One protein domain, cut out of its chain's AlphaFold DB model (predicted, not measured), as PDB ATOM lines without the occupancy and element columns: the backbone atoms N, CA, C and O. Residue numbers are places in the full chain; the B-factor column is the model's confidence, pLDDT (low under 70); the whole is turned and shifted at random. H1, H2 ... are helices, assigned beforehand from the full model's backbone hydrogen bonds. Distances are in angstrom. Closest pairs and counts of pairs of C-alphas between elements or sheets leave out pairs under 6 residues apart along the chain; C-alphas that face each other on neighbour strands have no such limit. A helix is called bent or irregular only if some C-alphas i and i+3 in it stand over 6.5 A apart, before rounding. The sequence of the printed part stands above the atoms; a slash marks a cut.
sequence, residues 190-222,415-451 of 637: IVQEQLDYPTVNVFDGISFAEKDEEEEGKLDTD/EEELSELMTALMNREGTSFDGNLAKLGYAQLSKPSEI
ATOM      1  N   ILE A 190     -29.761  22.727   7.596       93.75
ATOM      2  CA  ILE A 190     -31.218  22.518   7.591       93.75
ATOM      3  C   ILE A 190     -31.980  23.737   8.136       93.75
ATOM      4  O   ILE A 190     -33.013  24.114   7.591       93.75
ATOM      5  N   VAL A 191     -31.430  24.409   9.154       94.88
ATOM      6  CA  VAL A 191     -32.003  25.639   9.721       94.88
ATOM      7  C   VAL A 191     -31.855  26.796   8.739       94.88
ATOM      8  O   VAL A 191     -32.826  27.501   8.482       94.88
ATOM      9  N   GLN A 192     -30.675  26.962   8.133       95.00
ATOM     10  CA  GLN A 192     -30.450  27.973   7.094       95.00
ATOM     11  C   GLN A 192     -31.385  27.777   5.894       95.00
ATOM     12  O   GLN A 192     -32.014  28.731   5.446       95.00
ATOM     13  N   GLU A 193     -31.551  26.538   5.423       92.94
ATOM     14  CA  GLU A 193     -32.506  26.215   4.360       92.94
ATOM     15  C   GLU A 193     -33.945  26.573   4.772       92.94
ATOM     16  O   GLU A 193     -34.677  27.160   3.975       92.94
ATOM     17  N   GLN A 194     -34.350  26.298   6.018       92.94
ATOM     18  CA  GLN A 194     -35.696  26.644   6.479       92.94
ATOM     19  C   GLN A 194     -35.900  28.161   6.544       92.94
ATOM     20  O   GLN A 194     -36.958  28.641   6.137       92.94
ATOM     21  N   LEU A 195     -34.896  28.911   7.010       93.38
ATOM     22  CA  LEU A 195     -34.911  30.376   7.067       93.38
ATOM     23  C   LEU A 195     -34.960  31.019   5.671       93.38
ATOM     24  O   LEU A 195     -35.660  32.017   5.489       93.38
ATOM     25  N   ASP A 196     -34.256  30.445   4.693       94.31
ATOM     26  CA  ASP A 196     -34.242  30.917   3.303       94.31
ATOM     27  C   ASP A 196     -35.571  30.643   2.576       94.31
ATOM     28  O   ASP A 196     -35.977  31.420   1.703       94.31
ATOM     29  N   TYR A 197     -36.275  29.568   2.949       91.06
ATOM     30  CA  TYR A 197     -37.541  29.144   2.344       91.06
ATOM     31  C   TYR A 197     -38.690  29.102   3.369       91.06
ATOM     32  O   TYR A 197     -39.194  28.030   3.700       91.06
ATOM     33  N   PRO A 198     -39.194  30.261   3.836       91.12
ATOM     34  CA  PRO A 198     -40.144  30.318   4.949       91.12
ATOM     35  C   PRO A 198     -41.535  29.748   4.643       91.12
ATOM     36  O   PRO A 198     -42.325  29.531   5.553       91.12
ATOM     37  N   THR A 199     -41.866  29.530   3.370       90.06
ATOM     38  CA  THR A 199     -43.166  28.989   2.941       90.06
ATOM     39  C   THR A 199     -43.119  27.498   2.615       90.06
ATOM     40  O   THR A 199     -44.149  26.940   2.247       90.06
ATOM     41  N   VAL A 200     -41.939  26.877   2.674       87.62
ATOM     42  CA  VAL A 200     -41.712  25.482   2.284       87.62
ATOM     43  C   VAL A 200     -41.170  24.717   3.478       87.62
ATOM     44  O   VAL A 200     -40.271  25.188   4.175       87.62
ATOM     45  N   ASN A 201     -41.707  23.527   3.701       87.50
ATOM     46  CA  ASN A 201     -41.219  22.632   4.726       87.50
ATOM     47  C   ASN A 201     -39.940  21.937   4.232       87.50
ATOM     48  O   ASN A 201     -39.946  21.254   3.208       87.50
ATOM     49  N   VAL A 202     -38.823  22.107   4.946       87.81
ATOM     50  CA  VAL A 202     -37.533  21.514   4.541       87.81
ATOM     51  C   VAL A 202     -37.481  19.990   4.657       87.81
ATOM     52  O   VAL A 202     -36.620  19.369   4.036       87.81
ATOM     53  N   PHE A 203     -38.376  19.373   5.431       86.31
ATOM     54  CA  PHE A 203     -38.374  17.925   5.632       86.31
ATOM     55  C   PHE A 203     -38.975  17.168   4.442       86.31
ATOM     56  O   PHE A 203     -38.436  16.136   4.052       86.31
ATOM     57  N   ASP A 204     -40.049  17.685   3.841       81.81
ATOM     58  CA  ASP A 204     -40.770  17.030   2.738       81.81
ATOM     59  C   ASP A 204     -40.720  17.812   1.408       81.81
ATOM     60  O   ASP A 204     -40.987  17.246   0.346       81.81
ATOM     61  N   GLY A 205     -40.317  19.087   1.435       80.25
ATOM     62  CA  GLY A 205     -40.236  19.960   0.264       80.25
ATOM     63  C   GLY A 205     -41.584  20.513  -0.212       80.25
ATOM     64  O   GLY A 205     -41.633  21.099  -1.298       80.25
ATOM     65  N   ILE A 206     -42.659  20.336   0.561       81.94
ATOM     66  CA  ILE A 206     -44.022  20.785   0.242       81.94
ATOM     67  C   ILE A 206     -44.264  22.163   0.872       81.94
ATOM     68  O   ILE A 206     -43.699  22.494   1.918       81.94
ATOM     69  N   SER A 207     -45.071  23.015   0.230       85.12
ATOM     70  CA  SER A 207     -45.423  24.301   0.838       85.12
ATOM     71  C   SER A 207     -46.381  24.123   2.017       85.12
ATOM     72  O   SER A 207     -47.264  23.268   1.989       85.12
ATOM     73  N   PHE A 208     -46.241  24.958   3.050       85.19
ATOM     74  CA  PHE A 208     -47.126  24.896   4.220       85.19
ATOM     75  C   PHE A 208     -48.604  25.094   3.835       85.19
ATOM     76  O   PHE A 208     -49.465  24.380   4.328       85.19
ATOM     77  N   ALA A 209     -48.880  25.976   2.867       80.62
ATOM     78  CA  ALA A 209     -50.235  26.224   2.373       80.62
ATOM     79  C   ALA A 209     -50.848  25.018   1.635       80.62
ATOM     80  O   ALA A 209     -52.018  24.715   1.834       80.62
ATOM     81  N   GLU A 210     -50.075  24.316   0.798       76.19
ATOM     82  CA  GLU A 210     -50.562  23.102   0.119       76.19
ATOM     83  C   GLU A 210     -50.824  21.969   1.120       76.19
ATOM     84  O   GLU A 210     -51.768  21.201   0.950       76.19
ATOM     85  N   LYS A 211     -50.020  21.884   2.185       70.50
ATOM     86  CA  LYS A 211     -50.186  20.883   3.242       70.50
ATOM     87  C   LYS A 211     -51.447  21.125   4.074       70.50
ATOM     88  O   LYS A 211     -52.178  20.176   4.341       70.50
ATOM     89  N   ASP A 212     -51.738  22.383   4.401       67.62
ATOM     90  CA  ASP A 212     -52.981  22.765   5.080       67.62
ATOM     91  C   ASP A 212     -54.218  22.385   4.238       67.62
ATOM     92  O   ASP A 212     -55.182  21.831   4.768       67.62
ATOM     93  N   GLU A 213     -54.172  22.594   2.914       62.69
ATOM     94  CA  GLU A 213     -55.250  22.197   1.990       62.69
ATOM     95  C   GLU A 213     -55.425  20.664   1.886       62.69
ATOM     96  O   GLU A 213     -56.554  20.170   1.813       62.69
ATOM     97  N   GLU A 214     -54.334  19.886   1.902       59.44
ATOM     98  CA  GLU A 214     -54.386  18.413   1.896       59.44
ATOM     99  C   GLU A 214     -54.884  17.816   3.226       59.44
ATOM    100  O   GLU A 214     -55.517  16.755   3.228       59.44
ATOM    101  N   GLU A 215     -54.608  18.473   4.355       56.62
ATOM    102  CA  GLU A 215     -55.016  18.024   5.690       56.62
ATOM    103  C   GLU A 215     -56.453  18.434   6.051       56.62
ATOM    104  O   GLU A 215     -57.172  17.629   6.652       56.62
ATOM    105  N   GLU A 216     -56.931  19.614   5.631       53.81
ATOM    106  CA  GLU A 216     -58.350  19.997   5.762       53.81
ATOM    107  C   GLU A 216     -59.278  19.029   5.008       53.81
ATOM    108  O   GLU A 216     -60.383  18.742   5.466       53.81
ATOM    109  N   GLY A 217     -58.813  18.450   3.895       51.91
ATOM    110  CA  GLY A 217     -59.561  17.449   3.129       51.91
ATOM    111  C   GLY A 217     -59.687  16.069   3.792       51.91
ATOM    112  O   GLY A 217     -60.473  15.251   3.311       51.91
ATOM    113  N   LYS A 218     -58.934  15.779   4.866       52.44
ATOM    114  CA  LYS A 218     -58.934  14.469   5.555       52.44
ATOM    115  C   LYS A 218     -59.842  14.406   6.787       52.44
ATOM    116  O   LYS A 218     -60.204  13.313   7.209       52.44
ATOM    117  N   LEU A 219     -60.210  15.547   7.365       54.50
ATOM    118  CA  LEU A 219     -61.016  15.637   8.587       54.50
ATOM    119  C   LEU A 219     -62.499  15.854   8.244       54.50
ATOM    120  O   LEU A 219     -63.053  16.929   8.458       54.50
ATOM    121  N   ASP A 220     -63.155  14.821   7.715       57.03
ATOM    122  CA  ASP A 220     -64.612  14.834   7.559       57.03
ATOM    123  C   ASP A 220     -65.274  14.446   8.893       57.03
ATOM    124  O   ASP A 220     -65.270  13.277   9.288       57.03
ATOM    125  N   THR A 221     -65.823  15.424   9.621       55.69
ATOM    126  CA  THR A 221     -66.459  15.204  10.935       55.69
ATOM    127  C   THR A 221     -67.649  14.250  10.875       55.69
ATOM    128  O   THR A 221     -67.983  13.633  11.889       55.69
ATOM    129  N   ASP A 222     -68.250  14.095   9.693       58.38
ATOM    130  CA  ASP A 222     -69.373  13.188   9.458       58.38
ATOM    131  C   ASP A 222     -68.924  11.714   9.405       58.38
ATOM    132  O   ASP A 222     -69.746  10.811   9.541       58.38
ATOM    133  N   GLU A 415     -59.126   1.694  16.736       61.84
ATOM    134  CA  GLU A 415     -58.189   2.221  17.750       61.84
ATOM    135  C   GLU A 415     -56.903   2.775  17.118       61.84
ATOM    136  O   GLU A 415     -56.376   3.790  17.568       61.84
ATOM    137  N   GLU A 416     -56.434   2.131  16.049       59.06
ATOM    138  CA  GLU A 416     -55.240   2.520  15.300       59.06
ATOM    139  C   GLU A 416     -55.467   3.840  14.545       59.06
ATOM    140  O   GLU A 416     -54.689   4.775  14.706       59.06
ATOM    141  N   GLU A 417     -56.595   3.988  13.843       60.84
ATOM    142  CA  GLU A 417     -56.961   5.237  13.152       60.84
ATOM    143  C   GLU A 417     -57.256   6.389  14.127       60.84
ATOM    144  O   GLU A 417     -56.936   7.543  13.846       60.84
ATOM    145  N   LEU A 418     -57.861   6.104  15.287       62.72
ATOM    146  CA  LEU A 418     -58.074   7.103  16.335       62.72
ATOM    147  C   LEU A 418     -56.739   7.557  16.934       62.72
ATOM    148  O   LEU A 418     -56.554   8.750  17.174       62.72
ATOM    149  N   SER A 419     -55.807   6.627  17.150       57.28
ATOM    150  CA  SER A 419     -54.445   6.933  17.588       57.28
ATOM    151  C   SER A 419     -53.701   7.774  16.549       57.28
ATOM    152  O   SER A 419     -53.109   8.793  16.902       57.28
ATOM    153  N   GLU A 420     -53.799   7.435  15.261       56.78
ATOM    154  CA  GLU A 420     -53.237   8.228  14.162       56.78
ATOM    155  C   GLU A 420     -53.858   9.629  14.087       56.78
ATOM    156  O   GLU A 420     -53.131  10.610  13.947       56.78
ATOM    157  N   LEU A 421     -55.179   9.756  14.247       60.75
ATOM    158  CA  LEU A 421     -55.878  11.044  14.262       60.75
ATOM    159  C   LEU A 421     -55.479  11.901  15.470       60.75
ATOM    160  O   LEU A 421     -55.233  13.098  15.326       60.75
ATOM    161  N   MET A 422     -55.408  11.302  16.660       58.09
ATOM    162  CA  MET A 422     -54.949  11.971  17.878       58.09
ATOM    163  C   MET A 422     -53.484  12.394  17.747       58.09
ATOM    164  O   MET A 422     -53.141  13.516  18.113       58.09
ATOM    165  N   THR A 423     -52.643  11.550  17.151       55.00
ATOM    166  CA  THR A 423     -51.238  11.856  16.853       55.00
ATOM    167  C   THR A 423     -51.126  12.985  15.831       55.00
ATOM    168  O   THR A 423     -50.345  13.907  16.037       55.00
ATOM    169  N   ALA A 424     -51.939  12.983  14.773       55.72
ATOM    170  CA  ALA A 424     -51.972  14.039  13.763       55.72
ATOM    171  C   ALA A 424     -52.455  15.380  14.340       55.72
ATOM    172  O   ALA A 424     -51.869  16.419  14.050       55.72
ATOM    173  N   LEU A 425     -53.476  15.370  15.204       54.88
ATOM    174  CA  LEU A 425     -53.964  16.567  15.895       54.88
ATOM    175  C   LEU A 425     -52.953  17.111  16.911       54.88
ATOM    176  O   LEU A 425     -52.846  18.329  17.051       54.88
ATOM    177  N   MET A 426     -52.201  16.234  17.582       54.41
ATOM    178  CA  MET A 426     -51.125  16.620  18.499       54.41
ATOM    179  C   MET A 426     -49.858  17.101  17.768       54.41
ATOM    180  O   MET A 426     -49.188  17.999  18.263       54.41
ATOM    181  N   ASN A 427     -49.558  16.587  16.569       53.22
ATOM    182  CA  ASN A 427     -48.384  16.979  15.771       53.22
ATOM    183  C   ASN A 427     -48.591  18.206  14.864       53.22
ATOM    184  O   ASN A 427     -47.683  18.551  14.106       53.22
ATOM    185  N   ARG A 428     -49.736  18.901  14.942       53.59
ATOM    186  CA  ARG A 428     -50.012  20.102  14.127       53.59
ATOM    187  C   ARG A 428     -48.990  21.228  14.297       53.59
ATOM    188  O   ARG A 428     -48.783  22.003  13.371       53.59
ATOM    189  N   GLU A 429     -48.319  21.323  15.444       47.84
ATOM    190  CA  GLU A 429     -47.256  22.320  15.632       47.84
ATOM    191  C   GLU A 429     -45.992  21.993  14.815       47.84
ATOM    192  O   GLU A 429     -45.300  22.907  14.370       47.84
ATOM    193  N   GLY A 430     -45.731  20.713  14.523       52.41
ATOM    194  CA  GLY A 430     -44.534  20.229  13.822       52.41
ATOM    195  C   GLY A 430     -44.544  20.391  12.298       52.41
ATOM    196  O   GLY A 430     -43.638  19.892  11.631       52.41
ATOM    197  N   THR A 431     -45.556  21.051  11.730       67.56
ATOM    198  CA  THR A 431     -45.682  21.274  10.282       67.56
ATOM    199  C   THR A 431     -45.665  22.744   9.894       67.56
ATOM    200  O   THR A 431     -45.922  23.032   8.737       67.56
ATOM    201  N   SER A 432     -45.342  23.670  10.800       83.81
ATOM    202  CA  SER A 432     -45.251  25.108  10.503       83.81
ATOM    203  C   SER A 432     -43.801  25.591  10.380       83.81
ATOM    204  O   SER A 432     -42.868  24.914  10.809       83.81
ATOM    205  N   PHE A 433     -43.591  26.793   9.830       88.44
ATOM    206  CA  PHE A 433     -42.265  27.421   9.772       88.44
ATOM    207  C   PHE A 433     -41.623  27.554  11.161       88.44
ATOM    208  O   PHE A 433     -40.497  27.104  11.369       88.44
ATOM    209  N   ASP A 434     -42.348  28.145  12.115       88.19
ATOM    210  CA  ASP A 434     -41.851  28.344  13.479       88.19
ATOM    211  C   ASP A 434     -41.697  27.000  14.212       88.19
ATOM    212  O   ASP A 434     -40.714  26.800  14.926       88.19
ATOM    213  N   GLY A 435     -42.597  26.044  13.961       87.94
ATOM    214  CA  GLY A 435     -42.506  24.681  14.479       87.94
ATOM    215  C   GLY A 435     -41.281  23.915  13.984       87.94
ATOM    216  O   GLY A 435     -40.597  23.268  14.774       87.94
ATOM    217  N   ASN A 436     -40.939  24.043  12.700       90.69
ATOM    218  CA  ASN A 436     -39.724  23.461  12.137       90.69
ATOM    219  C   ASN A 436     -38.470  24.062  12.783       90.69
ATOM    220  O   ASN A 436     -37.561  23.323  13.152       90.69
ATOM    221  N   LEU A 437     -38.416  25.386  12.958       92.06
ATOM    222  CA  LEU A 437     -37.286  26.035  13.629       92.06
ATOM    223  C   LEU A 437     -37.153  25.583  15.090       92.06
ATOM    224  O   LEU A 437     -36.048  25.233  15.507       92.06
ATOM    225  N   ALA A 438     -38.267  25.501  15.824       90.69
ATOM    226  CA  ALA A 438     -38.292  24.988  17.191       90.69
ATOM    227  C   ALA A 438     -37.819  23.524  17.261       90.69
ATOM    228  O   ALA A 438     -36.963  23.196  18.082       90.69
ATOM    229  N   LYS A 439     -38.287  22.663  16.343       90.25
ATOM    230  CA  LYS A 439     -37.857  21.255  16.229       90.25
ATOM    231  C   LYS A 439     -36.353  21.122  15.988       90.25
ATOM    232  O   LYS A 439     -35.727  20.181  16.462       90.25
ATOM    233  N   LEU A 440     -35.768  22.065  15.255       93.44
ATOM    234  CA  LEU A 440     -34.335  22.106  14.957       93.44
ATOM    235  C   LEU A 440     -33.505  22.780  16.063       93.44
ATOM    236  O   LEU A 440     -32.291  22.917  15.910       93.44
ATOM    237  N   GLY A 441     -34.130  23.178  17.176       91.69
ATOM    238  CA  GLY A 441     -33.461  23.829  18.304       91.69
ATOM    239  C   GLY A 441     -33.076  25.285  18.036       91.69
ATOM    240  O   GLY A 441     -32.224  25.831  18.735       91.69
ATOM    241  N   TYR A 442     -33.670  25.920  17.020       94.00
ATOM    242  CA  TYR A 442     -33.429  27.319  16.686       94.00
ATOM    243  C   TYR A 442     -34.535  28.224  17.232       94.00
ATOM    244  O   TYR A 442     -35.724  27.941  17.098       94.00
ATOM    245  N   ALA A 443     -34.139  29.372  17.779       91.56
ATOM    246  CA  ALA A 443     -35.052  30.411  18.237       91.56
ATOM    247  C   ALA A 443     -34.507  31.803  17.898       91.56
ATOM    248  O   ALA A 443     -33.300  32.017  17.788       91.56
ATOM    249  N   GLN A 444     -35.397  32.785  17.748       89.75
ATOM    250  CA  GLN A 444     -35.004  34.178  17.528       89.75
ATOM    251  C   GLN A 444     -35.051  34.948  18.848       89.75
ATOM    252  O   GLN A 444     -36.126  35.164  19.399       89.75
ATOM    253  N   LEU A 445     -33.909  35.467  19.310       85.88
ATOM    254  CA  LEU A 445     -33.839  36.268  20.548       85.88
ATOM    255  C   LEU A 445     -34.711  37.538  20.511       85.88
ATOM    256  O   LEU A 445     -35.090  38.069  21.550       85.88
ATOM    257  N   SER A 446     -35.040  38.042  19.318       89.00
ATOM    258  CA  SER A 446     -35.948  39.180  19.134       89.00
ATOM    259  C   SER A 446     -37.435  38.821  19.262       89.00
ATOM    260  O   SER A 446     -38.269  39.727  19.255       89.00
ATOM    261  N   LYS A 447     -37.768  37.529  19.361       88.12
ATOM    262  CA  LYS A 447     -39.128  36.991  19.469       88.12
ATOM    263  C   LYS A 447     -39.184  35.907  20.560       88.12
ATOM    264  O   LYS A 447     -39.297  34.727  20.233       88.12
ATOM    265  N   PRO A 448     -39.062  36.279  21.845       87.31
ATOM    266  CA  PRO A 448     -39.164  35.312  22.933       87.31
ATOM    267  C   PRO A 448     -40.578  34.720  23.006       87.31
ATOM    268  O   PRO A 448     -41.556  35.421  22.742       87.31
ATOM    269  N   SER A 449     -40.678  33.449  23.395       83.19
ATOM    270  CA  SER A 449     -41.952  32.803  23.738       83.19
ATOM    271  C   SER A 449     -42.497  33.312  25.075       83.19
ATOM    272  O   SER A 449     -43.694  33.559  25.203       83.19
ATOM    273  N   GLU A 450     -41.611  33.523  26.050       86.94
ATOM    274  CA  GLU A 450     -41.930  34.007  27.391       86.94
ATOM    275  C   GLU A 450     -40.820  34.930  27.919       86.94
ATOM    276  O   GLU A 450     -39.658  34.834  27.523       86.94
ATOM    277  N   ILE A 451     -41.188  35.859  28.806       88.44
ATOM    278  CA  ILE A 451     -40.247  36.699  29.550       88.44
ATOM    279  C   ILE A 451     -40.577  36.578  31.033       88.44
ATOM    280  O   ILE A 451     -41.596  37.094  31.499       88.44
TER     281      ILE A 451
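AT A GLANCE: This is residues 190 to 222 and 415 to 451 of the 637 residues of the protein "ABC transporter permease" of Clostridiaceae bacterium (UniProt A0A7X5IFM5). A loose, two-pronged fork of helices: the short helices H1 and H4 sit side by side at one end, and H2 and the longer, kinked H3 reach away from there as two prongs. Residues 415 to 420 of H3 stick out at its far end, and the unnamed tail of residues 445 to 451 sticks out too. The printed part has 70 residues, with four named helices in the order H1, H2, H3, H4 and no named strand; the class is all helix. The whole is loose, with a radius of gyration of the C-alphas of 14.4 A, and only just elongated, spanning 43 by 28 by 17 A.

HOW THE PARTS SIT: H3, residues 415 to 431, has a kink of 39 degrees near residue 425 and is irregular, C-alphas 426 and 429 being 7.5 A apart. With residues 429 to 430 alone it touches H4, residues 433 to 439, only at the corner and only just, with 3 pairs of C-alphas within 8 A; the closest C-alphas are those of Glu 429 and Gly 435, 5.4 A apart. H4 touches H1, residues 190 to 196, at a shallow tilt of 19 degrees, opposite ways; the closest C-alphas are those of Val 191 and Leu 437, 6.6 A apart. H2, residues 208 to 216, is close to but not clearly touching H3, with the closest C-alphas, Phe 208 and Thr 431, 7.2 A apart. H1 and H3 are apart. Every O i to N i+4 pair is within hydrogen-bond range in H1, H2 and H4, and 10 of 13 are in H3.

IN THESE COORDINATES: H3 is 24.0 A long and H2 12.3 A. H1 begins at C-alpha 190 (-31.218, 22.518, 7.591) and is 9.9 A long; H4, 10.0 A long, ends at C-alpha 439 (-37.857, 21.255, 16.229).

THE WHOLE: The C-alphas farthest apart, Asp 222 and Leu 445, are 43.8 A apart. Residues 223 to 414 are not printed, and C-alphas 222 and 415 are 17.7 A apart across this cut. The link from H1 to H2 is long. pLDDT is under 70 in residues 212 to 222 and 415 to 431.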